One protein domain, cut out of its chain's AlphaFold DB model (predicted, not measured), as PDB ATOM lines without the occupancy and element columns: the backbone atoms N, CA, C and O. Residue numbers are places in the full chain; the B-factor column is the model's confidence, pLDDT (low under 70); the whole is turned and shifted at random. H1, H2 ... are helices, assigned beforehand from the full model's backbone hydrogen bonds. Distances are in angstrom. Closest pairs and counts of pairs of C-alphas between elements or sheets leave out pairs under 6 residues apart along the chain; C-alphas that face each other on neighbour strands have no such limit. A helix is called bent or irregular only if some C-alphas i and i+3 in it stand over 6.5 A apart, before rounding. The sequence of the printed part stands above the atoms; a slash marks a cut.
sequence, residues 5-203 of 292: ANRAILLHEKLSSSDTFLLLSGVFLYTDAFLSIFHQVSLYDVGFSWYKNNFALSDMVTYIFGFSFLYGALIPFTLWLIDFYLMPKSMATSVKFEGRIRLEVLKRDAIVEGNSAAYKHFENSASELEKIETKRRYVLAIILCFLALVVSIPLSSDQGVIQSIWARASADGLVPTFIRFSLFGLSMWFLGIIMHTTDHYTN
ATOM      1  N   ALA A   5     194.682 161.412 185.287       65.25
ATOM      2  CA  ALA A   5     195.595 162.368 184.665       65.25
ATOM      3  C   ALA A   5     194.917 163.719 184.374       65.25
ATOM      4  O   ALA A   5     195.489 164.764 184.674       65.25
ATOM      5  N   ASN A   6     193.668 163.715 183.893       68.69
ATOM      6  CA  ASN A   6     192.908 164.950 183.666       68.69
ATOM      7  C   ASN A   6     192.602 165.661 184.987       68.69
ATOM      8  O   ASN A   6     192.675 166.881 185.047       68.69
ATOM      9  N   ARG A   7     192.340 164.917 186.070       67.94
ATOM     10  CA  ARG A   7     192.159 165.517 187.404       67.94
ATOM     11  C   ARG A   7     193.436 166.162 187.931       67.94
ATOM     12  O   ARG A   7     193.357 167.243 188.500       67.94
ATOM     13  N   ALA A   8     194.592 165.526 187.742       69.69
ATOM     14  CA  ALA A   8     195.875 166.073 188.178       69.69
ATOM     15  C   ALA A   8     196.247 167.350 187.406       69.69
ATOM     16  O   ALA A   8     196.659 168.332 188.018       69.69
ATOM     17  N   ILE A   9     196.028 167.365 186.088       72.94
ATOM     18  CA  ILE A   9     196.260 168.540 185.236       72.94
ATOM     19  C   ILE A   9     195.326 169.687 185.637       72.94
ATOM     20  O   ILE A   9     195.786 170.799 185.864       72.94
ATOM     21  N   LEU A  10     194.037 169.406 185.823       71.88
ATOM     22  CA  LEU A  10     193.029 170.408 186.183       71.88
ATOM     23  C   LEU A  10     193.253 170.959 187.605       71.88
ATOM     24  O   LEU A  10     192.983 172.126 187.886       71.88
ATOM     25  N   LEU A  11     193.791 170.139 188.511       70.56
ATOM     26  CA  LEU A  11     194.184 170.565 189.853       70.56
ATOM     27  C   LEU A  11     195.456 171.426 189.826       70.56
ATOM     28  O   LEU A  11     195.500 172.448 190.506       70.56
ATOM     29  N   HIS A  12     196.446 171.072 189.002       72.25
ATOM     30  CA  HIS A  12     197.631 171.901 188.774       72.25
ATOM     31  C   HIS A  12     197.255 173.255 188.158       72.25
ATOM     32  O   HIS A  12     197.712 174.292 188.626       72.25
ATOM     33  N   GLU A  13     196.371 173.260 187.161       71.44
ATOM     34  CA  GLU A  13     195.871 174.474 186.514       71.44
ATOM     35  C   GLU A  13     195.169 175.396 187.526       71.44
ATOM     36  O   GLU A  13     195.485 176.585 187.617       71.44
ATOM     37  N   LYS A  14     194.317 174.836 188.396       69.56
ATOM     38  CA  LYS A  14     193.664 175.579 189.488       69.56
ATOM     39  C   LYS A  14     194.649 176.128 190.525       69.56
ATOM     40  O   LYS A  14     194.474 177.263 190.983       69.56
ATOM     41  N   LEU A  15     195.672 175.357 190.895       69.12
ATOM     42  CA  LEU A  15     196.710 175.783 191.843       69.12
ATOM     43  C   LEU A  15     197.651 176.840 191.251       69.12
ATOM     44  O   LEU A  15     198.121 177.702 191.984       69.12
ATOM     45  N   SER A  16     197.878 176.811 189.936       74.12
ATOM     46  CA  SER A  16     198.706 177.793 189.225       74.12
ATOM     47  C   SER A  16     198.009 179.129 188.954       74.12
ATOM     48  O   SER A  16     198.636 180.058 188.447       74.12
ATOM     49  N   SER A  17     196.719 179.251 189.281       81.25
ATOM     50  CA  SER A  17     195.998 180.508 189.090       81.25
ATOM     51  C   SER A  17     196.503 181.598 190.043       81.25
ATOM     52  O   SER A  17     196.860 181.337 191.197       81.25
ATOM     53  N   SER A  18     196.478 182.850 189.574       80.75
ATOM     54  CA  SER A  18     196.843 184.019 190.386       80.75
ATOM     55  C   SER A  18     196.037 184.109 191.681       80.75
ATOM     56  O   SER A  18     196.544 184.553 192.705       80.75
ATOM     57  N   ASP A  19     194.780 183.675 191.633       81.50
ATOM     58  CA  ASP A  19     193.831 183.819 192.732       81.50
ATOM     59  C   ASP A  19     194.157 182.829 193.847       81.50
ATOM     60  O   ASP A  19     194.192 183.206 195.018       81.50
ATOM     61  N   THR A  20     194.496 181.588 193.484       85.50
ATOM     62  CA  THR A  20     194.966 180.583 194.439       85.50
ATOM     63  C   THR A  20     196.301 180.984 195.058       85.50
ATOM     64  O   THR A  20     196.470 180.856 196.268       85.50
ATOM     65  N   PHE A  21     197.232 181.524 194.267       86.19
ATOM     66  CA  PHE A  21     198.507 182.018 194.789       86.19
ATOM     67  C   PHE A  21     198.319 183.151 195.812       86.19
ATOM     68  O   PHE A  21     198.915 183.117 196.892       86.19
ATOM     69  N   LEU A  22     197.471 184.137 195.503       89.44
ATOM     70  CA  LEU A  22     197.173 185.250 196.408       89.44
ATOM     71  C   LEU A  22     196.449 184.775 197.675       89.44
ATOM     72  O   LEU A  22     196.788 185.216 198.773       89.44
ATOM     73  N   LEU A  23     195.501 183.843 197.546       90.06
ATOM     74  CA  LEU A  23     194.826 183.236 198.691       90.06
ATOM     75  C   LEU A  23     195.823 182.506 199.599       90.06
ATOM     76  O   LEU A  23     195.843 182.761 200.799       90.06
ATOM     77  N   LEU A  24     196.675 181.640 199.040       89.94
ATOM     78  CA  LEU A  24     197.684 180.899 199.802       89.94
ATOM     79  C   LEU A  24     198.686 181.834 200.483       89.94
ATOM     80  O   LEU A  24     199.023 181.625 201.646       89.94
ATOM     81  N   SER A  25     199.112 182.895 199.795       89.69
ATOM     82  CA  SER A  25     199.984 183.928 200.366       89.69
ATOM     83  C   SER A  25     199.321 184.637 201.550       89.69
ATOM     84  O   SER A  25     199.951 184.850 202.585       89.69
ATOM     85  N   GLY A  26     198.032 184.959 201.419       89.94
ATOM     86  CA  GLY A  26     197.233 185.535 202.496       89.94
ATOM     87  C   GLY A  26     197.073 184.587 203.684       89.94
ATOM     88  O   GLY A  26     197.288 185.001 204.816       89.94
ATOM     89  N   VAL A  27     196.787 183.304 203.441       91.81
ATOM     90  CA  VAL A  27     196.698 182.273 204.490       91.81
ATOM     91  C   VAL A  27     198.037 182.098 205.207       91.81
ATOM     92  O   VAL A  27     198.063 182.017 206.434       91.81
ATOM     93  N   PHE A  28     199.151 182.076 204.469       91.31
ATOM     94  CA  PHE A  28     200.493 181.965 205.040       91.31
ATOM     95  C   PHE A  28     200.785 183.131 205.990       91.31
ATOM     96  O   PHE A  28     201.100 182.911 207.158       91.31
ATOM     97  N   LEU A  29     200.599 184.370 205.521       90.88
ATOM     98  CA  LEU A  29     200.823 185.566 206.335       90.88
ATOM     99  C   LEU A  29     199.837 185.690 207.493       90.88
ATOM    100  O   LEU A  29     200.234 186.110 208.574       90.88
ATOM    101  N   TYR A  30     198.576 185.313 207.296       92.75
ATOM    102  CA  TYR A  30     197.584 185.294 208.367       92.75
ATOM    103  C   TYR A  30     197.982 184.316 209.472       92.75
ATOM    104  O   TYR A  30     197.916 184.648 210.654       92.75
ATOM    105  N   THR A  31     198.423 183.116 209.093       91.25
ATOM    106  CA  THR A  31     198.828 182.085 210.055       91.25
ATOM    107  C   THR A  31     200.047 182.520 210.847       91.25
ATOM    108  O   THR A  31     200.079 182.380 212.065       91.25
ATOM    109  N   ASP A  32     201.020 183.107 210.166       88.25
ATOM    110  CA  ASP A  32     202.215 183.641 210.797       88.25
ATOM    111  C   ASP A  32     201.903 184.853 211.701       88.25
ATOM    112  O   ASP A  32     202.416 184.947 212.813       88.25
ATOM    113  N   ALA A  33     200.980 185.733 211.292       88.19
ATOM    114  CA  ALA A  33     200.475 186.827 212.124       88.19
ATOM    115  C   ALA A  33     199.774 186.317 213.387       88.19
ATOM    116  O   ALA A  33     200.031 186.817 214.481       88.19
ATOM    117  N   PHE A  34     198.924 185.298 213.253       89.81
ATOM    118  CA  PHE A  34     198.244 184.672 214.381       89.81
ATOM    119  C   PHE A  34     199.250 184.080 215.378       89.81
ATOM    120  O   PHE A  34     199.200 184.392 216.566       89.81
ATOM    121  N   LEU A  35     200.206 183.278 214.903       87.81
ATOM    122  CA  LEU A  35     201.227 182.672 215.761       87.81
ATOM    123  C   LEU A  35     202.110 183.728 216.439       87.81
ATOM    124  O   LEU A  35     202.388 183.619 217.633       87.81
ATOM    125  N   SER A  36     202.478 184.784 215.715       83.38
ATOM    126  CA  SER A  36     203.270 185.891 216.251       83.38
ATOM    127  C   SER A  36     202.529 186.649 217.360       83.38
ATOM    128  O   SER A  36     203.112 186.935 218.404       83.38
ATOM    129  N   ILE A  37     201.234 186.926 217.183       83.56
ATOM    130  CA  ILE A  37     200.432 187.686 218.155       83.56
ATOM    131  C   ILE A  37     200.093 186.847 219.392       83.56
ATOM    132  O   ILE A  37     200.243 187.326 220.514       83.56
ATOM    133  N   PHE A  38     199.627 185.610 219.203       84.19
ATOM    134  CA  PHE A  38     199.086 184.795 220.296       84.19
ATOM    135  C   PHE A  38     200.131 183.909 220.978       84.19
ATOM    136  O   PHE A  38     199.987 183.600 222.158       84.19
ATOM    137  N   HIS A  39     201.190 183.524 220.263       84.00
ATOM    138  CA  HIS A  39     202.201 182.595 220.771       84.00
ATOM    139  C   HIS A  39     203.633 183.139 220.699       84.00
ATOM    140  O   HIS A  39     204.536 182.483 221.201       84.00
ATOM    141  N   GLN A  40     203.857 184.326 220.117       81.50
ATOM    142  CA  GLN A  40     205.180 184.944 219.926       81.50
ATOM    143  C   GLN A  40     206.171 184.114 219.089       81.50
ATOM    144  O   GLN A  40     207.369 184.393 219.103       81.50
ATOM    145  N   VAL A  41     205.680 183.146 218.309       80.69
ATOM    146  CA  VAL A  41     206.489 182.245 217.469       80.69
ATOM    147  C   VAL A  41     206.181 182.484 215.986       80.69
ATOM    148  O   VAL A  41     205.068 182.865 215.631       80.69
ATOM    149  N   SER A  42     207.173 182.270 215.120       82.62
ATOM    150  CA  SER A  42     207.029 182.301 213.659       82.62
ATOM    151  C   SER A  42     206.560 180.949 213.122       82.62
ATOM    152  O   SER A  42     206.959 179.904 213.634       82.62
ATOM    153  N   LEU A  43     205.790 180.936 212.032       83.88
ATOM    154  CA  LEU A  43     205.365 179.698 211.366       83.88
ATOM    155  C   LEU A  43     206.548 178.788 210.987       83.88
ATOM    156  O   LEU A  43     206.402 177.568 210.966       83.88
ATOM    157  N   TYR A  44     207.718 179.367 210.711       81.56
ATOM    158  CA  TYR A  44     208.932 178.620 210.368       81.56
ATOM    159  C   TYR A  44     209.470 177.770 211.530       81.56
ATOM    160  O   TYR A  44     210.002 176.684 211.306       81.56
ATOM    161  N   ASP A  45     209.287 178.236 212.765       78.12
ATOM    162  CA  ASP A  45     209.788 177.573 213.973       78.12
ATOM    163  C   ASP A  45     208.780 176.562 214.543       78.12
ATOM    164  O   ASP A  45     209.078 175.803 215.472       78.12
ATOM    165  N   VAL A  46     207.569 176.517 213.976       83.00
ATOM    166  CA  VAL A  46     206.506 175.606 214.398       83.00
ATOM    167  C   VAL A  46     206.667 174.242 213.727       83.00
ATOM    168  O   VAL A  46     206.280 174.016 212.583       83.00
ATOM    169  N   GLY A  47     207.202 173.288 214.489       83.19
ATOM    170  CA  GLY A  47     207.195 171.866 214.141       83.19
ATOM    171  C   GLY A  47     205.972 171.107 214.674       83.19
ATOM    172  O   GLY A  47     205.217 171.592 215.520       83.19
ATOM    173  N   PHE A  48     205.817 169.849 214.247       82.00
ATOM    174  CA  PHE A  48     204.731 168.967 214.705       82.00
ATOM    175  C   PHE A  48     204.725 168.755 216.231       82.00
ATOM    176  O   PHE A  48     203.668 168.706 216.859       82.00
ATOM    177  N   SER A  49     205.910 168.660 216.839       83.38
ATOM    178  CA  SER A  49     206.073 168.532 218.291       83.38
ATOM    179  C   SER A  49     205.590 169.773 219.040       83.38
ATOM    180  O   SER A  49     204.937 169.644 220.073       83.38
ATOM    181  N   TRP A  50     205.867 170.966 218.508       86.88
ATOM    182  CA  TRP A  50     205.394 172.220 219.085       86.88
ATOM    183  C   TRP A  50     203.870 172.310 219.008       86.88
ATOM    184  O   TRP A  50     203.231 172.563 220.027       86.88
ATOM    185  N   TYR A  51     203.290 172.014 217.839       83.12
ATOM    186  CA  TYR A  51     201.842 172.055 217.626       83.12
ATOM    187  C   TYR A  51     201.094 171.143 218.605       83.12
ATOM    188  O   TYR A  51     200.169 171.579 219.282       83.12
ATOM    189  N   LYS A  52     201.546 169.892 218.751       82.38
ATOM    190  CA  LYS A  52     200.911 168.911 219.643       82.38
ATOM    191  C   LYS A  52     200.909 169.340 221.116       82.38
ATOM    192  O   LYS A  52     199.999 168.968 221.850       82.38
ATOM    193  N   ASN A  53     201.932 170.075 221.544       82.75
ATOM    194  CA  ASN A  53     202.127 170.424 222.949       82.75
ATOM    195  C   ASN A  53     201.544 171.793 223.323       82.75
ATOM    196  O   ASN A  53     201.289 172.020 224.501       82.75
ATOM    197  N   ASN A  54     201.355 172.692 222.351       81.12
ATOM    198  CA  ASN A  54     201.023 174.096 222.616       81.12
ATOM    199  C   ASN A  54     199.714 174.569 221.971       81.12
ATOM    200  O   ASN A  54     199.261 175.655 222.312       81.12
ATOM    201  N   PHE A  55     199.115 173.799 221.055       82.94
ATOM    202  CA  PHE A  55     197.926 174.234 220.321       82.94
ATOM    203  C   PHE A  55     196.651 173.615 220.901       82.94
ATOM    204  O   PHE A  55     196.431 172.404 220.807       82.94
ATOM    205  N   ALA A  56     195.800 174.444 221.504       88.69
ATOM    206  CA  ALA A  56     194.532 174.010 222.074       88.69
ATOM    207  C   ALA A  56     193.378 174.107 221.061       88.69
ATOM    208  O   ALA A  56     193.437 174.810 220.050       88.69
ATOM    209  N   LEU A  57     192.261 173.435 221.363       87.81
ATOM    210  CA  LEU A  57     191.033 173.552 220.565       87.81
ATOM    211  C   LEU A  57     190.515 175.003 220.524       87.81
ATOM    212  O   LEU A  57     190.000 175.441 219.497       87.81
ATOM    213  N   SER A  58     190.677 175.757 221.617       89.19
ATOM    214  CA  SER A  58     190.333 177.184 221.679       89.19
ATOM    215  C   SER A  58     191.095 178.007 220.645       89.19
ATOM    216  O   SER A  58     190.509 178.895 220.028       89.19
ATOM    217  N   ASP A  59     192.366 177.685 220.409       89.06
ATOM    218  CA  ASP A  59     193.219 178.406 219.464       89.06
ATOM    219  C   ASP A  59     192.778 178.110 218.032       89.06
ATOM    220  O   ASP A  59     192.679 179.019 217.213       89.06
ATOM    221  N   MET A  60     192.384 176.862 217.752       88.88
ATOM    222  CA  MET A  60     191.807 176.476 216.462       88.88
ATOM    223  C   MET A  60     190.495 177.217 216.170       88.88
ATOM    224  O   MET A  60     190.302 177.730 215.066       88.88
ATOM    225  N   VAL A  61     189.594 177.298 217.153       92.56
ATOM    226  CA  VAL A  61     188.324 178.027 217.007       92.56
ATOM    227  C   VAL A  61     188.581 179.522 216.820       92.56
ATOM    228  O   VAL A  61     187.983 180.138 215.938       92.56
ATOM    229  N   THR A  62     189.505 180.094 217.593       91.38
ATOM    230  CA  THR A  62     189.878 181.513 217.500       91.38
ATOM    231  C   THR A  62     190.505 181.833 216.145       91.38
ATOM    232  O   THR A  62     190.145 182.834 215.530       91.38
ATOM    233  N   TYR A  63     191.370 180.954 215.636       91.94
ATOM    234  CA  TYR A  63     191.953 181.056 214.301       91.94
ATOM    235  C   TYR A  63     190.869 181.064 213.216       91.94
ATOM    236  O   TYR A  63     190.832 181.965 212.383       91.94
ATOM    237  N   ILE A  64     189.939 180.100 213.232       92.69
ATOM    238  CA  ILE A  64     188.872 180.013 212.219       92.69
ATOM    239  C   ILE A  64     187.952 181.233 212.294       92.69
ATOM    240  O   ILE A  64     187.577 181.790 211.259       92.69
ATOM    241  N   PHE A  65     187.594 181.663 213.506       93.31
ATOM    242  CA  PHE A  65     186.754 182.835 213.713       93.31
ATOM    243  C   PHE A  65     187.446 184.109 213.223       93.31
ATOM    244  O   PHE A  65     186.854 184.868 212.459       93.31
ATOM    245  N   GLY A  66     188.713 184.315 213.592       91.00
ATOM    246  CA  GLY A  66     189.514 185.455 213.157       91.00
ATOM    247  C   GLY A  66     189.718 185.483 211.643       91.00
ATOM    248  O   GLY A  66     189.563 186.537 211.029       91.00
ATOM    249  N   PHE A  67     189.988 184.330 211.026       91.00
ATOM    250  CA  PHE A  67     190.130 184.202 209.577       91.00
ATOM    251  C   PHE A  67     188.819 184.551 208.868       91.00
ATOM    252  O   PHE A  67     188.795 185.365 207.944       91.00
ATOM    253  N   SER A  68     187.708 183.986 209.346       92.12
ATOM    254  CA  SER A  68     186.371 184.237 208.799       92.12
ATOM    255  C   SER A  68     185.956 185.696 208.974       92.12
ATOM    256  O   SER A  68     185.389 186.284 208.059       92.12
ATOM    257  N   PHE A  69     186.268 186.308 210.116       91.88
ATOM    258  CA  PHE A  69     186.011 187.724 210.360       91.88
ATOM    259  C   PHE A  69     186.849 188.616 209.436       91.88
ATOM    260  O   PHE A  69     186.314 189.542 208.824       91.88
ATOM    261  N   LEU A  70     188.142 188.318 209.282       90.12
ATOM    262  CA  LEU A  70     189.049 189.077 208.424       90.12
ATOM    263  C   LEU A  70     188.573 189.063 206.963       90.12
ATOM    264  O   LEU A  70     188.338 190.122 206.381       90.12
ATOM    265  N   TYR A  71     188.391 187.870 206.390       87.12
ATOM    266  CA  TYR A  71     188.020 187.696 204.982       87.12
ATOM    267  C   TYR A  71     186.534 187.942 204.700       87.12
ATOM    268  O   TYR A  71     186.189 188.389 203.606       87.12
ATOM    269  N   GLY A  72     185.657 187.673 205.668       86.06
ATOM    270  CA  GLY A  72     184.206 187.775 205.512       86.06
ATOM    271  C   GLY A  72     183.612 189.132 205.891       86.06
ATOM    272  O   GLY A  72     182.584 189.501 205.331       86.06
ATOM    273  N   ALA A  73     184.239 189.889 206.798       88.44
ATOM    274  CA  ALA A  73     183.690 191.154 207.296       88.44
ATOM    275  C   ALA A  73     184.672 192.330 207.175       88.44
ATOM    276  O   ALA A  73     184.350 193.330 206.533       88.44
ATOM    277  N   LEU A  74     185.878 192.215 207.741       88.38
ATOM    278  CA  LEU A  74     186.804 193.346 207.867       88.38
ATOM    279  C   LEU A  74     187.334 193.836 206.515       88.38
ATOM    280  O   LEU A  74     187.327 195.038 206.251       88.38
ATOM    281  N   ILE A  75     187.782 192.924 205.649       89.44
ATOM    282  CA  ILE A  75     188.300 193.267 204.319       89.44
ATOM    283  C   ILE A  75     187.204 193.877 203.436       89.44
ATOM    284  O   ILE A  75     187.445 194.957 202.890       89.44
ATOM    285  N   PRO A  76     186.004 193.269 203.300       85.56
ATOM    286  CA  PRO A  76     184.898 193.894 202.576       85.56
ATOM    287  C   PRO A  76     184.563 195.298 203.088       85.56
ATOM    288  O   PRO A  76     184.415 196.221 202.289       85.56
ATOM    289  N   PHE A  77     184.508 195.477 204.410       84.00
ATOM    290  CA  PHE A  77     184.234 196.775 205.024       84.00
ATOM    291  C   PHE A  77     185.339 197.805 204.742       84.00
ATOM    292  O   PHE A  77     185.055 198.945 204.381       84.00
ATOM    293  N   THR A  78     186.607 197.403 204.840       83.38
ATOM    294  CA  THR A  78     187.751 198.286 204.563       83.38
ATOM    295  C   THR A  78     187.806 198.686 203.092       83.38
ATOM    296  O   THR A  78     188.039 199.851 202.786       83.38
ATOM    297  N   LEU A  79     187.554 197.753 202.168       81.69
ATOM    298  CA  LEU A  79     187.461 198.074 200.742       81.69
ATOM    299  C   LEU A  79     186.343 199.077 200.466       81.69
ATOM    300  O   LEU A  79     186.564 200.023 199.717       81.69
ATOM    301  N   TRP A  80     185.185 198.899 201.105       79.12
ATOM    302  CA  TRP A  80     184.081 199.848 201.009       79.12
ATOM    303  C   TRP A  80     184.480 201.243 201.507       79.12
ATOM    304  O   TRP A  80     184.211 202.229 200.827       79.12
ATOM    305  N   LEU A  81     185.192 201.342 202.637       76.62
ATOM    306  CA  LEU A  81     185.712 202.619 203.140       76.62
ATOM    307  C   LEU A  81     186.735 203.258 202.195       76.62
ATOM    308  O   LEU A  81     186.666 204.462 201.960       76.62
ATOM    309  N   ILE A  82     187.674 202.476 201.653       74.31
ATOM    310  CA  ILE A  82     188.671 202.959 200.684       74.31
ATOM    311  C   ILE A  82     187.961 203.515 199.447       74.31
ATOM    312  O   ILE A  82     188.259 204.630 199.020       74.31
ATOM    313  N   ASP A  83     187.001 202.764 198.907       66.81
ATOM    314  CA  ASP A  83     186.205 203.188 197.755       66.81
ATOM    315  C   ASP A  83     185.383 204.458 198.073       66.81
ATOM    316  O   ASP A  83     185.212 205.307 197.203       66.81
ATOM    317  N   PHE A  84     184.902 204.618 199.312       66.44
ATOM    318  CA  PHE A  84     184.095 205.768 199.733       66.44
ATOM    319  C   PHE A  84     184.915 207.044 199.998       66.44
ATOM    320  O   PHE A  84     184.455 208.140 199.678       66.44
ATOM    321  N   TYR A  85     186.106 206.927 200.601       61.72
ATOM    322  CA  TYR A  85     186.886 208.074 201.095       61.72
ATOM    323  C   TYR A  85     188.091 208.462 200.230       61.72
ATOM    324  O   TYR A  85     188.405 209.650 200.150       61.72
ATOM    325  N   LEU A  86     188.807 207.497 199.641       55.78
ATOM    326  CA  LEU A  86     190.095 207.754 198.975       55.78
ATOM    327  C   LEU A  86     189.971 207.969 197.468       55.78
ATOM    328  O   LEU A  86     190.834 208.618 196.881       55.78
ATOM    329  N   MET A  87     188.914 207.464 196.832       52.16
ATOM    330  CA  MET A  87     188.659 207.805 195.439       52.16
ATOM    331  C   MET A  87     188.011 209.208 195.386       52.16
ATOM    332  O   MET A  87     186.993 209.444 196.041       52.16
ATOM    333  N   PRO A  88     188.581 210.173 194.638       44.25
ATOM    334  CA  PRO A  88     188.023 211.517 194.543       44.25
ATOM    335  C   PRO A  88     186.574 211.463 194.044       44.25
ATOM    336  O   PRO A  88     186.262 210.684 193.145       44.25
ATOM    337  N   LYS A  89     185.692 212.335 194.557       44.00
ATOM    338  CA  LYS A  89     184.281 212.461 194.115       44.00
ATOM    339  C   LYS A  89     184.103 212.625 192.591       44.00
ATOM    340  O   LYS A  89     183.008 212.405 192.084       44.00
ATOM    341  N   SER A  90     185.157 212.992 191.858       41.91
ATOM    342  CA  SER A  90     185.172 213.093 190.393       41.91
ATOM    343  C   SER A  90     185.547 211.798 189.651       41.91
ATOM    344  O   SER A  90     185.382 211.754 188.442       41.91
ATOM    345  N   MET A  91     186.053 210.766 190.338       41.19
ATOM    346  CA  MET A  91     186.449 209.465 189.760       41.19
ATOM    347  C   MET A  91     185.802 208.256 190.463       41.19
ATOM    348  O   MET A  91     185.650 207.213 189.847       41.19
ATOM    349  N   ALA A  92     185.386 208.360 191.730       39.28
ATOM    350  CA  ALA A  92     184.799 207.240 192.485       39.28
ATOM    351  C   ALA A  92     183.312 207.026 192.197       39.28
ATOM    352  O   ALA A  92     182.823 205.911 192.005       39.28
ATOM    353  N   THR A  93     182.572 208.132 192.234       37.25
ATOM    354  CA  THR A  93     181.114 208.128 192.337       37.25
ATOM    355  C   THR A  93     180.432 207.942 190.985       37.25
ATOM    356  O   THR A  93     179.330 207.407 190.949       37.25
ATOM    357  N   SER A  94     181.103 208.283 189.880       39.72
ATOM    358  CA  SER A  94     180.566 208.162 188.515       39.72
ATOM    359  C   SER A  94     181.065 206.931 187.749       39.72
ATOM    360  O   SER A  94     180.871 206.835 186.548       39.72
ATOM    361  N   VAL A  95     181.775 205.998 188.392       44.38
ATOM    362  CA  VAL A  95     182.551 204.976 187.657       44.38
ATOM    363  C   VAL A  95     182.260 203.565 188.175       44.38
ATOM    364  O   VAL A  95     181.913 202.678 187.403       44.38
ATOM    365  N   LYS A  96     182.262 203.348 189.498       45.62
ATOM    366  CA  LYS A  96     181.916 202.045 190.105       45.62
ATOM    367  C   LYS A  96     180.421 201.901 190.396       45.62
ATOM    368  O   LYS A  96     179.826 200.860 190.121       45.62
ATOM    369  N   PHE A  97     179.813 202.960 190.937       44.16
ATOM    370  CA  PHE A  97     178.364 203.042 191.126       44.16
ATOM    371  C   PHE A  97     177.680 203.163 189.763       44.16
ATOM    372  O   PHE A  97     176.771 202.400 189.469       44.16
ATOM    373  N   GLU A  98     178.208 204.013 188.880       46.66
ATOM    374  CA  GLU A  98     177.724 204.134 187.506       46.66
ATOM    375  C   GLU A  98     178.029 202.894 186.661       46.66
ATOM    376  O   GLU A  98     177.189 202.523 185.867       46.66
ATOM    377  N   GLY A  99     179.146 202.188 186.865       54.78
ATOM    378  CA  GLY A  99     179.446 200.923 186.181       54.78
ATOM    379  C   GLY A  99     178.523 199.775 186.597       54.78
ATOM    380  O   GLY A  99     178.006 199.063 185.741       54.78
ATOM    381  N   ARG A 100     178.231 199.619 187.899       57.41
ATOM    382  CA  ARG A 100     177.223 198.648 188.371       57.41
ATOM    383  C   ARG A 100     175.807 199.039 187.954       57.41
ATOM    384  O   ARG A 100     175.059 198.168 187.525       57.41
ATOM    385  N   ILE A 101     175.462 200.327 188.014       56.34
ATOM    386  CA  ILE A 101     174.186 200.845 187.505       56.34
ATOM    387  C   ILE A 101     174.090 200.633 185.992       56.34
ATOM    388  O   ILE A 101     173.055 200.191 185.516       56.34
ATOM    389  N   ARG A 102     175.155 200.879 185.225       60.88
ATOM    390  CA  ARG A 102     175.208 200.659 183.772       60.88
ATOM    391  C   ARG A 102     175.129 199.180 183.428       60.88
ATOM    392  O   ARG A 102     174.418 198.849 182.495       60.88
ATOM    393  N   LEU A 103     175.773 198.288 184.183       65.75
ATOM    394  CA  LEU A 103     175.601 196.837 184.043       65.75
ATOM    395  C   LEU A 103     174.162 196.406 184.371       65.75
ATOM    396  O   LEU A 103     173.601 195.571 183.665       65.75
ATOM    397  N   GLU A 104     173.533 196.990 185.396       62.66
ATOM    398  CA  GLU A 104     172.113 196.760 185.702       62.66
ATOM    399  C   GLU A 104     171.176 197.291 184.614       62.66
ATOM    400  O   GLU A 104     170.186 196.632 184.288       62.66
ATOM    401  N   VAL A 105     171.488 198.451 184.034       61.94
ATOM    402  CA  VAL A 105     170.774 199.030 182.892       61.94
ATOM    403  C   VAL A 105     170.963 198.142 181.662       61.94
ATOM    404  O   VAL A 105     169.968 197.721 181.092       61.94
ATOM    405  N   LEU A 106     172.190 197.715 181.339       65.25
ATOM    406  CA  LEU A 106     172.492 196.790 180.238       65.25
ATOM    407  C   LEU A 106     171.723 195.476 180.379       65.25
ATOM    408  O   LEU A 106     171.169 194.965 179.410       65.25
ATOM    409  N   LYS A 107     171.656 194.932 181.600       69.94
ATOM    410  CA  LYS A 107     170.862 193.744 181.917       69.94
ATOM    411  C   LYS A 107     169.377 194.001 181.676       69.94
ATOM    412  O   LYS A 107     168.712 193.178 181.048       69.94
ATOM    413  N   ARG A 108     168.841 195.108 182.199       58.66
ATOM    414  CA  ARG A 108     167.424 195.466 182.063       58.66
ATOM    415  C   ARG A 108     167.057 195.671 180.594       58.66
ATOM    416  O   ARG A 108     166.066 195.101 180.151       58.66
ATOM    417  N   ASP A 109     167.878 196.393 179.848       60.94
ATOM    418  CA  ASP A 109     167.670 196.693 178.436       60.94
ATOM    419  C   ASP A 109     167.794 195.422 177.588       60.94
ATOM    420  O   ASP A 109     166.912 195.133 176.785       60.94
ATOM    421  N   ALA A 110     168.789 194.567 177.847       64.75
ATOM    422  CA  ALA A 110     168.908 193.277 177.166       64.75
ATOM    423  C   ALA A 110     167.680 192.370 177.385       64.75
ATOM    424  O   ALA A 110     167.259 191.679 176.455       64.75
ATOM    425  N   ILE A 111     167.084 192.390 178.584       57.16
ATOM    426  CA  ILE A 111     165.864 191.633 178.907       57.16
ATOM    427  C   ILE A 111     164.634 192.244 178.223       57.16
ATOM    428  O   ILE A 111     163.864 191.515 177.600       57.16
ATOM    429  N   VAL A 112     164.449 193.565 178.315       57.19
ATOM    430  CA  VAL A 112     163.316 194.283 177.698       57.19
ATOM    431  C   VAL A 112     163.353 194.168 176.173       57.19
ATOM    432  O   VAL A 112     162.312 194.113 175.517       57.19
ATOM    433  N   GLU A 113     164.546 194.105 175.590       57.31
ATOM    434  CA  GLU A 113     164.733 194.026 174.147       57.31
ATOM    435  C   GLU A 113     164.857 192.604 173.597       57.31
ATOM    436  O   GLU A 113     164.821 192.443 172.378       57.31
ATOM    437  N   GLY A 114     164.965 191.582 174.453       53.41
ATOM    438  CA  GLY A 114     165.145 190.191 174.026       53.41
ATOM    439  C   GLY A 114     166.494 189.935 173.338       53.41
ATOM    440  O   GLY A 114     166.593 189.080 172.459       53.41
ATOM    441  N   ASN A 115     167.536 190.684 173.706       65.19
ATOM    442  CA  ASN A 115     168.838 190.673 173.041       65.19
ATOM    443  C   ASN A 115     169.830 189.742 173.761       65.19
ATOM    444  O   ASN A 115     170.536 190.137 174.692       65.19
ATOM    445  N   SER A 116     169.912 188.494 173.296       57.59
ATOM    446  CA  SER A 116     170.760 187.449 173.893       57.59
ATOM    447  C   SER A 116     172.260 187.768 173.862       57.59
ATOM    448  O   SER A 116     172.993 187.375 174.768       57.59
ATOM    449  N   ALA A 117     172.730 188.512 172.858       64.06
ATOM    450  CA  ALA A 117     174.136 188.892 172.742       64.06
ATOM    451  C   ALA A 117     174.525 189.983 173.752       64.06
ATOM    452  O   ALA A 117     175.594 189.898 174.355       64.06
ATOM    453  N   ALA A 118     173.656 190.977 173.968       61.59
ATOM    454  CA  ALA A 118     173.862 192.000 174.994       61.59
ATOM    455  C   ALA A 118     173.817 191.397 176.406       61.59
ATOM    456  O   ALA A 118     174.641 191.733 177.253       61.59
ATOM    457  N   TYR A 119     172.918 190.436 176.633       64.94
ATOM    458  CA  TYR A 119     172.852 189.711 177.899       64.94
ATOM    459  C   TYR A 119     174.123 188.887 178.166       64.94
ATOM    460  O   TYR A 119     174.678 188.940 179.259       64.94
ATOM    461  N   LYS A 120     174.650 188.191 177.149       68.94
ATOM    462  CA  LYS A 120     175.908 187.435 177.264       68.94
ATOM    463  C   LYS A 120     177.123 188.337 177.512       68.94
ATOM    464  O   LYS A 120     178.033 187.956 178.243       68.94
ATOM    465  N   HIS A 121     177.142 189.533 176.923       70.94
ATOM    466  CA  HIS A 121     178.161 190.539 177.221       70.94
ATOM    467  C   HIS A 121     178.092 190.975 178.688       70.94
ATOM    468  O   HIS A 121     179.108 190.949 179.372       70.94
ATOM    469  N   PHE A 122     176.891 191.289 179.192       74.25
ATOM    470  CA  PHE A 122     176.674 191.573 180.612       74.25
ATOM    471  C   PHE A 122     177.221 190.453 181.511       74.25
ATOM    472  O   PHE A 122     177.948 190.748 182.455       74.25
ATOM    473  N   GLU A 123     176.911 189.184 181.220       72.62
ATOM    474  CA  GLU A 123     177.393 188.050 182.021       72.62
ATOM    475  C   GLU A 123     178.923 187.967 182.052       72.62
ATOM    476  O   GLU A 123     179.514 187.776 183.118       72.62
ATOM    477  N   ASN A 124     179.574 188.158 180.901       74.50
ATOM    478  CA  ASN A 124     181.030 188.139 180.807       74.50
ATOM    479  C   ASN A 124     181.657 189.281 181.617       74.50
ATOM    480  O   ASN A 124     182.484 189.010 182.491       74.50
ATOM    481  N   SER A 125     181.213 190.523 181.389       72.06
ATOM    482  CA  SER A 125     181.724 191.711 182.081       72.06
ATOM    483  C   SER A 125     181.466 191.643 183.593       72.06
ATOM    484  O   SER A 125     182.335 192.001 184.389       72.06
ATOM    485  N   ALA A 126     180.310 191.121 184.020       73.81
ATOM    486  CA  ALA A 126     180.013 190.896 185.434       73.81
ATOM    487  C   ALA A 126     180.968 189.867 186.064       73.81
ATOM    488  O   ALA A 126     181.478 190.096 187.162       73.81
ATOM    489  N   SER A 127     181.261 188.767 185.359       77.31
ATOM    490  CA  SER A 127     182.203 187.751 185.851       77.31
ATOM    491  C   SER A 127     183.639 188.280 185.951       77.31
ATOM    492  O   SER A 127     184.387 187.907 186.856       77.31
ATOM    493  N   GLU A 128     184.050 189.153 185.028       76.12
ATOM    494  CA  GLU A 128     185.386 189.751 185.038       76.12
ATOM    495  C   GLU A 128     185.537 190.748 186.184       76.12
ATOM    496  O   GLU A 128     186.541 190.711 186.904       76.12
ATOM    497  N   LEU A 129     184.503 191.553 186.437       76.44
ATOM    498  CA  LEU A 129     184.458 192.451 187.586       76.44
ATOM    499  C   LEU A 129     184.552 191.679 188.912       76.44
ATOM    500  O   LEU A 129     185.318 192.062 189.797       76.44
ATOM    501  N   GLU A 130     183.836 190.559 189.041       78.69
ATOM    502  CA  GLU A 130     183.887 189.711 190.238       78.69
ATOM    503  C   GLU A 130     185.293 189.133 190.484       78.69
ATOM    504  O   GLU A 130     185.788 189.135 191.620       78.69
ATOM    505  N   LYS A 131     185.989 188.702 189.424       82.12
ATOM    506  CA  LYS A 131     187.385 188.236 189.515       82.12
ATOM    507  C   LYS A 131     188.318 189.348 189.994       82.12
ATOM    508  O   LYS A 131     189.165 189.117 190.858       82.12
ATOM    509  N   ILE A 132     188.161 190.562 189.469       79.88
ATOM    510  CA  ILE A 132     188.965 191.724 189.870       79.88
ATOM    511  C   ILE A 132     188.719 192.077 191.343       79.88
ATOM    512  O   ILE A 132     189.671 192.266 192.105       79.88
ATOM    513  N   GLU A 133     187.457 192.117 191.779       78.88
ATOM    514  CA  GLU A 133     187.105 192.378 193.179       78.88
ATOM    515  C   GLU A 133     187.681 191.322 194.125       78.88
ATOM    516  O   GLU A 133     188.197 191.660 195.194       78.88
ATOM    517  N   THR A 134     187.657 190.054 193.717       83.81
ATOM    518  CA  THR A 134     188.248 188.950 194.481       83.81
ATOM    519  C   THR A 134     189.757 189.140 194.657       83.81
ATOM    520  O   THR A 134     190.263 189.061 195.779       83.81
ATOM    521  N   LYS A 135     190.480 189.508 193.591       85.06
ATOM    522  CA  LYS A 135     191.918 189.817 193.669       85.06
ATOM    523  C   LYS A 135     192.210 190.993 194.606       85.06
ATOM    524  O   LYS A 135     193.133 190.903 195.414       85.06
ATOM    525  N   ARG A 136     191.404 192.064 194.566       84.69
ATOM    526  CA  ARG A 136     191.541 193.210 195.493       84.69
ATOM    527  C   ARG A 136     191.412 192.783 196.952       84.69
ATOM    528  O   ARG A 136     192.185 193.254 197.784       84.69
ATOM    529  N   ARG A 137     190.464 191.892 197.263       87.50
ATOM    530  CA  ARG A 137     190.278 191.361 198.623       87.50
ATOM    531  C   ARG A 137     191.516 190.616 199.102       87.50
ATOM    532  O   ARG A 137     191.981 190.893 200.202       87.50
ATOM    533  N   TYR A 138     192.079 189.725 198.285       89.88
ATOM    534  CA  TYR A 138     193.278 188.974 198.672       89.88
ATOM    535  C   TYR A 138     194.500 189.866 198.866       89.88
ATOM    536  O   TYR A 138     195.221 189.714 199.849       89.88
ATOM    537  N   VAL A 139     194.707 190.831 197.973       88.38
ATOM    538  CA  VAL A 139     195.813 191.785 198.090       88.38
ATOM    539  C   VAL A 139     195.689 192.621 199.365       88.38
ATOM    540  O   VAL A 139     196.658 192.744 200.112       88.38
ATOM    541  N   LEU A 140     194.494 193.139 199.667       88.88
ATOM    542  CA  LEU A 140     194.274 193.886 200.905       88.88
ATOM    543  C   LEU A 140     194.475 193.004 202.148       88.88
ATOM    544  O   LEU A 140     195.046 193.469 203.131       88.88
ATOM    545  N   ALA A 141     194.061 191.733 202.099       89.56
ATOM    546  CA  ALA A 141     194.290 190.776 203.180       89.56
ATOM    547  C   ALA A 141     195.777 190.631 203.513       89.56
ATOM    548  O   ALA A 141     196.163 190.713 204.677       89.56
ATOM    549  N   ILE A 142     196.603 190.450 202.478       91.44
ATOM    550  CA  ILE A 142     198.058 190.326 202.595       91.44
ATOM    551  C   ILE A 142     198.649 191.581 203.249       91.44
ATOM    552  O   ILE A 142     199.417 191.466 204.204       91.44
ATOM    553  N   ILE A 143     198.244 192.768 202.790       89.31
ATOM    554  CA  ILE A 143     198.699 194.052 203.341       89.31
ATOM    555  C   ILE A 143     198.324 194.175 204.824       89.31
ATOM    556  O   ILE A 143     199.175 194.516 205.642       89.31
ATOM    557  N   LEU A 144     197.077 193.870 205.193       89.44
ATOM    558  CA  LEU A 144     196.614 193.960 206.581       89.44
ATOM    559  C   LEU A 144     197.319 192.952 207.499       89.44
ATOM    560  O   LEU A 144     197.715 193.318 208.604       89.44
ATOM    561  N   CYS A 145     197.522 191.710 207.048       89.62
ATOM    562  CA  CYS A 145     198.259 190.704 207.820       89.62
ATOM    563  C   CYS A 145     199.721 191.117 208.020       89.62
ATOM    564  O   CYS A 145     200.269 190.960 209.109       89.62
ATOM    565  N   PHE A 146     200.339 191.703 206.991       86.88
ATOM    566  CA  PHE A 146     201.687 192.247 207.099       86.88
ATOM    567  C   PHE A 146     201.756 193.411 208.099       86.88
ATOM    568  O   PHE A 146     202.646 193.445 208.944       86.88
ATOM    569  N   LEU A 147     200.798 194.341 208.065       85.81
ATOM    570  CA  LEU A 147     200.734 195.435 209.038       85.81
ATOM    571  C   LEU A 147     200.533 194.923 210.470       85.81
ATOM    572  O   LEU A 147     201.182 195.424 211.384       85.81
ATOM    573  N   ALA A 148     199.696 193.901 210.669       84.12
ATOM    574  CA  ALA A 148     199.507 193.273 211.978       84.12
ATOM    575  C   ALA A 148     200.816 192.677 212.528       84.12
ATOM    576  O   ALA A 148     201.113 192.847 213.707       84.12
ATOM    577  N   LEU A 149     201.628 192.057 211.664       80.62
ATOM    578  CA  LEU A 149     202.966 191.562 212.012       80.62
ATOM    579  C   LEU A 149     203.950 192.680 212.374       80.62
ATOM    580  O   LEU A 149     204.796 192.490 213.239       80.62
ATOM    581  N   VAL A 150     203.870 193.842 211.720       76.00
ATOM    582  CA  VAL A 150     204.723 194.992 212.064       76.00
ATOM    583  C   VAL A 150     204.317 195.580 213.417       76.00
ATOM    584  O   VAL A 150     205.180 195.910 214.224       76.00
ATOM    585  N   VAL A 151     203.013 195.690 213.686       72.44
ATOM    586  CA  VAL A 151     202.484 196.244 214.944       72.44
ATOM    587  C   VAL A 151     202.700 195.302 216.132       72.44
ATOM    588  O   VAL A 151     202.826 195.775 217.258       72.44
ATOM    589  N   SER A 152     202.790 193.986 215.913       69.62
ATOM    590  CA  SER A 152     203.104 193.032 216.985       69.62
ATOM    591  C   SER A 152     204.558 193.109 217.477       69.62
ATOM    592  O   SER A 152     204.908 192.459 218.463       69.62
ATOM    593  N   ILE A 153     205.410 193.923 216.841       67.19
ATOM    594  CA  ILE A 153     206.770 194.198 217.308       67.19
ATOM    595  C   ILE A 153     206.703 195.237 218.443       67.19
ATOM    596  O   ILE A 153     206.179 196.333 218.231       67.19
ATOM    597  N   PRO A 154     207.247 194.952 219.641       59.03
ATOM    598  CA  PRO A 154     207.273 195.927 220.722       59.03
ATOM    599  C   PRO A 154     208.115 197.146 220.320       59.03
ATOM    600  O   PRO A 154     209.340 197.075 220.216       59.03
ATOM    601  N   LEU A 155     207.446 198.281 220.107       56.28
ATOM    602  CA  LEU A 155     208.068 199.594 219.941       56.28
ATOM    603  C   LEU A 155     208.611 200.043 221.302       56.28
ATOM    604  O   LEU A 155     207.905 200.668 222.091       56.28
ATOM    605  N   SER A 156     209.856 199.678 221.611       54.34
ATOM    606  CA  SER A 156     210.561 200.306 222.732       54.34
ATOM    607  C   SER A 156     210.788 201.790 222.416       54.34
ATOM    608  O   SER A 156     211.082 202.139 221.274       54.34
ATOM    609  N   SER A 157     210.632 202.666 223.415       53.22
ATOM    610  CA  SER A 157     210.673 204.133 223.254       53.22
ATOM    611  C   SER A 157     211.961 204.667 222.625       53.22
ATOM    612  O   SER A 157     211.958 205.769 222.081       53.22
ATOM    613  N   ASP A 158     213.037 203.881 222.680       58.56
ATOM    614  CA  ASP A 158     214.384 204.293 222.286       58.56
ATOM    615  C   ASP A 158     214.808 203.727 220.921       58.56
ATOM    616  O   ASP A 158     215.842 204.123 220.385       58.56
ATOM    617  N   GLN A 159     214.023 202.816 220.332       60.47
ATOM    618  CA  GLN A 159     214.338 202.195 219.045       60.47
ATOM    619  C   GLN A 159     213.359 202.652 217.967       60.47
ATOM    620  O   GLN A 159     212.146 202.476 218.069       60.47
ATOM    621  N   GLY A 160     213.895 203.213 216.881       66.62
ATOM    622  CA  GLY A 160     213.088 203.553 215.711       66.62
ATOM    623  C   GLY A 160     212.454 202.310 215.072       66.62
ATOM    624  O   GLY A 160     212.977 201.200 215.185       66.62
ATOM    625  N   VAL A 161     211.365 202.502 214.318       65.75
ATOM    626  CA  VAL A 161     210.618 201.426 213.628       65.75
ATOM    627  C   VAL A 161     211.551 200.486 212.846       65.75
ATOM    628  O   VAL A 161     211.442 199.268 212.947       65.75
ATOM    629  N   ILE A 162     212.542 201.035 212.140       69.25
ATOM    630  CA  ILE A 162     213.514 200.258 211.353       69.25
ATOM    631  C   ILE A 162     214.383 199.351 212.241       69.25
ATOM    632  O   ILE A 162     214.642 198.207 211.874       69.25
ATOM    633  N   GLN A 163     214.815 199.828 213.412       69.00
ATOM    634  CA  GLN A 163     215.610 199.026 214.349       69.00
ATOM    635  C   GLN A 163     214.776 197.914 214.982       69.00
ATOM    636  O   GLN A 163     215.266 196.797 215.111       69.00
ATOM    637  N   SER A 164     213.506 198.182 215.295       68.62
ATOM    638  CA  SER A 164     212.591 197.164 215.822       68.62
ATOM    639  C   SER A 164     212.311 196.044 214.802       68.62
ATOM    640  O   SER A 164     212.319 194.862 215.151       68.62
ATOM    641  N   ILE A 165     212.182 196.393 213.514       69.06
ATOM    642  CA  ILE A 165     212.064 195.433 212.406       69.06
ATOM    643  C   ILE A 165     213.335 194.589 212.282       69.06
ATOM    644  O   ILE A 165     213.249 193.373 212.130       69.06
ATOM    645  N   TRP A 166     214.514 195.208 212.383       69.00
ATOM    646  CA  TRP A 166     215.791 194.490 212.357       69.00
ATOM    647  C   TRP A 166     215.983 193.571 213.564       69.00
ATOM    648  O   TRP A 166     216.480 192.457 213.405       69.00
ATOM    649  N   ALA A 167     215.549 193.992 214.753       70.12
ATOM    650  CA  ALA A 167     215.573 193.154 215.945       70.12
ATOM    651  C   ALA A 167     214.682 191.916 215.757       70.12
ATOM    652  O   ALA A 167     215.121 190.792 216.008       70.12
ATOM    653  N   ARG A 168     213.474 192.088 215.205       69.75
ATOM    654  CA  ARG A 168     212.607 190.956 214.851       69.75
ATOM    655  C   ARG A 168     213.228 190.072 213.766       69.75
ATOM    656  O   ARG A 168     213.190 188.856 213.897       69.75
ATOM    657  N   ALA A 169     213.871 190.660 212.757       68.19
ATOM    658  CA  ALA A 169     214.581 189.917 211.717       68.19
ATOM    659  C   ALA A 169     215.747 189.084 212.266       68.19
ATOM    660  O   ALA A 169     216.025 187.997 211.768       68.19
ATOM    661  N   SER A 170     216.422 189.577 213.309       67.00
ATOM    662  CA  SER A 170     217.466 188.820 214.000       67.00
ATOM    663  C   SER A 170     216.916 187.687 214.873       67.00
ATOM    664  O   SER A 170     217.596 186.680 215.029       67.00
ATOM    665  N   ALA A 171     215.692 187.827 215.395       70.19
ATOM    666  CA  ALA A 171     215.039 186.825 216.237       70.19
ATOM    667  C   ALA A 171     214.353 185.712 215.422       70.19
ATOM    668  O   ALA A 171     214.570 184.539 215.701       70.19
ATOM    669  N   ASP A 172     213.574 186.074 214.398       69.12
ATOM    670  CA  ASP A 172     212.859 185.130 213.518       69.12
ATOM    671  C   ASP A 172     213.768 184.559 212.408       69.12
ATOM    672  O   ASP A 172     213.403 183.624 211.696       69.12
ATOM    673  N   GLY A 173     214.941 185.159 212.199       72.69
ATOM    674  CA  GLY A 173     215.854 184.843 211.108       72.69
ATOM    675  C   GLY A 173     215.607 185.650 209.824       72.69
ATOM    676  O   GLY A 173     214.530 186.196 209.549       72.69
ATOM    677  N   LEU A 174     216.650 185.711 208.986       77.19
ATOM    678  CA  LEU A 174     216.642 186.479 207.735       77.19
ATOM    679  C   LEU A 174     215.648 185.930 206.702       77.19
ATOM    680  O   LEU A 174     215.026 186.706 205.978       77.19
ATOM    681  N   VAL A 175     215.484 184.605 206.631       80.25
ATOM    682  CA  VAL A 175     214.668 183.951 205.594       80.25
ATOM    683  C   VAL A 175     213.169 184.252 205.758       80.25
ATOM    684  O   VAL A 175     212.577 184.740 204.791       80.25
ATOM    685  N   PRO A 176     212.534 184.059 206.936       79.88
ATOM    686  CA  PRO A 176     211.116 184.396 207.113       79.88
ATOM    687  C   PRO A 176     210.839 185.882 206.879       79.88
ATOM    688  O   PRO A 176     209.869 186.249 206.216       79.88
ATOM    689  N   THR A 177     211.747 186.740 207.343       80.62
ATOM    690  CA  THR A 177     211.659 188.189 207.148       80.62
ATOM    691  C   THR A 177     211.672 188.560 205.664       80.62
ATOM    692  O   THR A 177     210.807 189.307 205.203       80.62
ATOM    693  N   PHE A 178     212.603 187.997 204.889       84.69
ATOM    694  CA  PHE A 178     212.694 188.228 203.447       84.69
ATOM    695  C   PHE A 178     211.423 187.798 202.696       84.69
ATOM    696  O   PHE A 178     210.944 188.527 201.822       84.69
ATOM    697  N   ILE A 179     210.845 186.647 203.059       85.62
ATOM    698  CA  ILE A 179     209.597 186.146 202.463       85.62
ATOM    699  C   ILE A 179     208.443 187.116 202.739       85.62
ATOM    700  O   ILE A 179     207.739 187.500 201.805       85.62
ATOM    701  N   ARG A 180     208.276 187.572 203.989       85.25
ATOM    702  CA  ARG A 180     207.219 188.528 204.369       85.25
ATOM    703  C   ARG A 180     207.307 189.824 203.559       85.25
ATOM    704  O   ARG A 180     206.306 190.253 202.987       85.25
ATOM    705  N   PHE A 181     208.498 190.419 203.458       86.62
ATOM    706  CA  PHE A 181     208.702 191.647 202.679       86.62
ATOM    707  C   PHE A 181     208.482 191.441 201.179       86.62
ATOM    708  O   PHE A 181     207.915 192.313 200.523       86.62
ATOM    709  N   SER A 182     208.876 190.285 200.642       88.44
ATOM    710  CA  SER A 182     208.644 189.940 199.238       88.44
ATOM    711  C   SER A 182     207.150 189.794 198.932       88.44
ATOM    712  O   SER A 182     206.673 190.350 197.946       88.44
ATOM    713  N   LEU A 183     206.385 189.120 199.801       88.94
ATOM    714  CA  LEU A 183     204.927 189.010 199.674       88.94
ATOM    715  C   LEU A 183     204.241 190.375 199.786       88.94
ATOM    716  O   LEU A 183     203.341 190.674 199.000       88.94
ATOM    717  N   PHE A 184     204.694 191.230 200.706       87.81
ATOM    718  CA  PHE A 184     204.195 192.597 200.820       87.81
ATOM    719  C   PHE A 184     204.473 193.413 199.549       87.81
ATOM    720  O   PHE A 184     203.549 193.992 198.979       87.81
ATOM    721  N   GLY A 185     205.712 193.411 199.051       88.12
ATOM    722  CA  GLY A 185     206.086 194.120 197.824       88.12
ATOM    723  C   GLY A 185     205.292 193.649 196.603       88.12
ATOM    724  O   GLY A 185     204.740 194.470 195.870       88.12
ATOM    725  N   LEU A 186     205.151 192.330 196.433       88.50
ATOM    726  CA  LEU A 186     204.315 191.739 195.385       88.50
ATOM    727  C   LEU A 186     202.850 192.160 195.528       88.50
ATOM    728  O   LEU A 186     202.219 192.495 194.529       88.50
ATOM    729  N   SER A 187     202.309 192.191 196.748       87.38
ATOM    730  CA  SER A 187     200.925 192.617 196.978       87.38
ATOM    731  C   SER A 187     200.695 194.079 196.590       87.38
ATOM    732  O   SER A 187     199.715 194.377 195.914       87.38
ATOM    733  N   MET A 188     201.628 194.981 196.914       86.06
ATOM    734  CA  MET A 188     201.541 196.396 196.534       86.06
ATOM    735  C   MET A 188     201.634 196.575 195.016       86.06
ATOM    736  O   MET A 188     200.884 197.363 194.438       86.06
ATOM    737  N   TRP A 189     202.496 195.801 194.353       87.69
ATOM    738  CA  TRP A 189     202.585 195.774 192.894       87.69
ATOM    739  C   TRP A 189     201.285 195.275 192.242       87.69
ATOM    740  O   TRP A 189     200.754 195.934 191.346       87.69
ATOM    741  N   PHE A 190     200.709 194.173 192.742       83.38
ATOM    742  CA  PHE A 190     199.403 193.678 192.294       83.38
ATOM    743  C   PHE A 190     198.290 194.699 192.532       83.38
ATOM    744  O   PHE A 190     197.443 194.877 191.660       83.38
ATOM    745  N   LEU A 191     198.290 195.388 193.678       81.50
ATOM    746  CA  LEU A 191     197.315 196.438 193.966       81.50
ATOM    747  C   LEU A 191     197.395 197.555 192.925       81.50
ATOM    748  O   LEU A 191     196.363 197.969 192.406       81.50
ATOM    749  N   GLY A 192     198.610 197.999 192.589       77.94
ATOM    750  CA  GLY A 192     198.842 199.018 191.568       77.94
ATOM    751  C   GLY A 192     198.308 198.608 190.195       77.94
ATOM    752  O   GLY A 192     197.589 199.381 189.564       77.94
ATOM    753  N   ILE A 193     198.584 197.371 189.764       78.06
ATOM    754  CA  ILE A 193     198.058 196.832 188.499       78.06
ATOM    755  C   ILE A 193     196.535 196.780 188.518       78.06
ATOM    756  O   ILE A 193     195.901 197.225 187.568       78.06
ATOM    757  N   ILE A 194     195.944 196.244 189.587       73.50
ATOM    758  CA  ILE A 194     194.493 196.077 189.674       73.50
ATOM    759  C   ILE A 194     193.785 197.432 189.683       73.50
ATOM    760  O   ILE A 194     192.752 197.580 189.035       73.50
ATOM    761  N   MET A 195     194.326 198.424 190.390       68.75
ATOM    762  CA  MET A 195     193.762 199.773 190.366       68.75
ATOM    763  C   MET A 195     193.796 200.349 188.944       68.75
ATOM    764  O   MET A 195     192.766 200.806 188.466       68.75
ATOM    765  N   HIS A 196     194.911 200.202 188.221       65.50
ATOM    766  CA  HIS A 196     195.025 200.670 186.835       65.50
ATOM    767  C   HIS A 196     194.113 199.910 185.849       65.50
ATOM    768  O   HIS A 196     193.610 200.491 184.890       65.50
ATOM    769  N   THR A 197     193.901 198.602 186.017       62.12
ATOM    770  CA  THR A 197     193.029 197.828 185.112       62.12
ATOM    771  C   THR A 197     191.549 198.035 185.402       62.12
ATOM    772  O   THR A 197     190.741 197.988 184.477       62.12
ATOM    773  N   THR A 198     191.182 198.296 186.658       59.69
ATOM    774  CA  THR A 198     189.790 198.589 187.029       59.69
ATOM    775  C   THR A 198     189.292 199.853 186.320       59.69
ATOM    776  O   THR A 198     188.151 199.865 185.871       59.69
ATOM    777  N   ASP A 199     190.157 200.855 186.125       51.81
ATOM    778  CA  ASP A 199     189.822 202.099 185.412       51.81
ATOM    779  C   ASP A 199     189.485 201.876 183.920       51.81
ATOM    780  O   ASP A 199     188.721 202.639 183.322       51.81
ATOM    781  N   HIS A 200     190.009 200.810 183.303       48.41
ATOM    782  CA  HIS A 200     189.721 200.473 181.906       48.41
ATOM    783  C   HIS A 200     188.353 199.816 181.716       48.41
ATOM    784  O   HIS A 200     187.652 200.167 180.773       48.41
ATOM    785  N   TYR A 201     187.939 198.929 182.624       50.78
ATOM    786  CA  TYR A 201     186.614 198.287 182.571       50.78
ATOM    787  C   TYR A 201     185.460 199.256 182.812       50.78
ATOM    788  O   TYR A 201     184.298 198.953 182.543       50.78
ATOM    789  N   THR A 202     185.777 200.422 183.354       49.69
ATOM    790  CA  THR A 202     184.793 201.433 183.695       49.69
ATOM    791  C   THR A 202     184.637 202.519 182.636       49.69
ATOM    792  O   THR A 202     183.673 203.280 182.690       49.69
ATOM    793  N   ASN A 203     185.544 202.573 181.658       46.00
ATOM    794  CA  ASN A 203     185.406 203.438 180.497       46.00
ATOM    795  C   ASN A 203     184.710 202.667 179.371       46.00
ATOM    796  O   ASN A 203     185.314 201.803 178.747       46.00
TER     797      ASN A 203
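This is residues 5 to 203 of the 292 residues of an uncharacterized protein of Shewanella hanedai (UniProt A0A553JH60). One very long helix, H6, runs through the domain; H2 and H8 pack along one part of it as a three-helix bundle, while at its other end H5 folds back on it as a hairpin that reaches out beyond the bundle. The bent helix H4 crosses H6 near its bend, H7 sits across the end of H6, and residues 5 to 14 of H1 stick out. The printed part has 199 residues with eight named helices, H1 to H8 in chain order, and no named strand: all helix. The whole is loose, with a radius of gyration of the C-alphas of 21.2 A and spans of 65 by 50 by 29 A.

The hub is H6, residues 116 to 151. With its residues 134 to 149 it touches H2, residues 18 to 39, closest at the C-alphas of Gly 26 and Ile 142, 4.9 A, at a shallow tilt of 27 degrees, the same way. With residues 129 to 146 it touches H8, residues 174 to 201, closest at the C-alphas of Val 139 and Ser 187, 5.3 A, at a shallow tilt of 31 degrees, opposite ways. H5, residues 96 to 113, forms a helical hairpin with H6, closest at the C-alphas of Ala 110 and Tyr 119, 5.4 A, at 22 degrees. H4, residues 57 to 85, was assigned as one helix by its hydrogen bonds but is bent, C-alphas 72 and 75 being 7.0 A apart; its arms are H4a, residues 57 to 72, and H4b, residues 75 to 85. H4b touches H6, about perpendicular at 80 degrees, closest at the C-alphas of Ile 75 and Arg 137, 6.3 A; H4a only just touches H6, with 3 pairs of C-alphas within 8 A, closest at those of Tyr 71 and Ala 141, 7.2 A. H7, residues 161 to 172, is close to H8 but not clearly touching, closest at the C-alphas of Ala 169 and Thr 177, 5.7 A. H1, residues 5 to 15, and H3, residues 48 to 54, touch no helix. Every O i to N i+4 pair is within hydrogen-bond range in H1, H2, H3, H4a, H4b, H5, H6 and H7; in H8 22 of 24 are.

H6 is 52.6 A long, from C-alpha 116 at (170.760, 187.449, 173.893) to C-alpha 151 at (202.484, 196.244, 214.944). H8 measures 40.9 A, H2 30.9 A, H5 24.8 A, H4a 21.8 A, H7 16.4 A, H1 15.3 A, H4b 15.2 A and H3 10.1 A. H1 begins at C-alpha 5 (195.595, 162.368, 184.665).

The C-alphas farthest apart, of Gly 114 and Asp 158, are 70.4 A apart. The printed part has no cut and no long link. Mean pLDDT of the printed part is 74.8; 72 residues are under 70, among them 83 to 120 and 152 to 166.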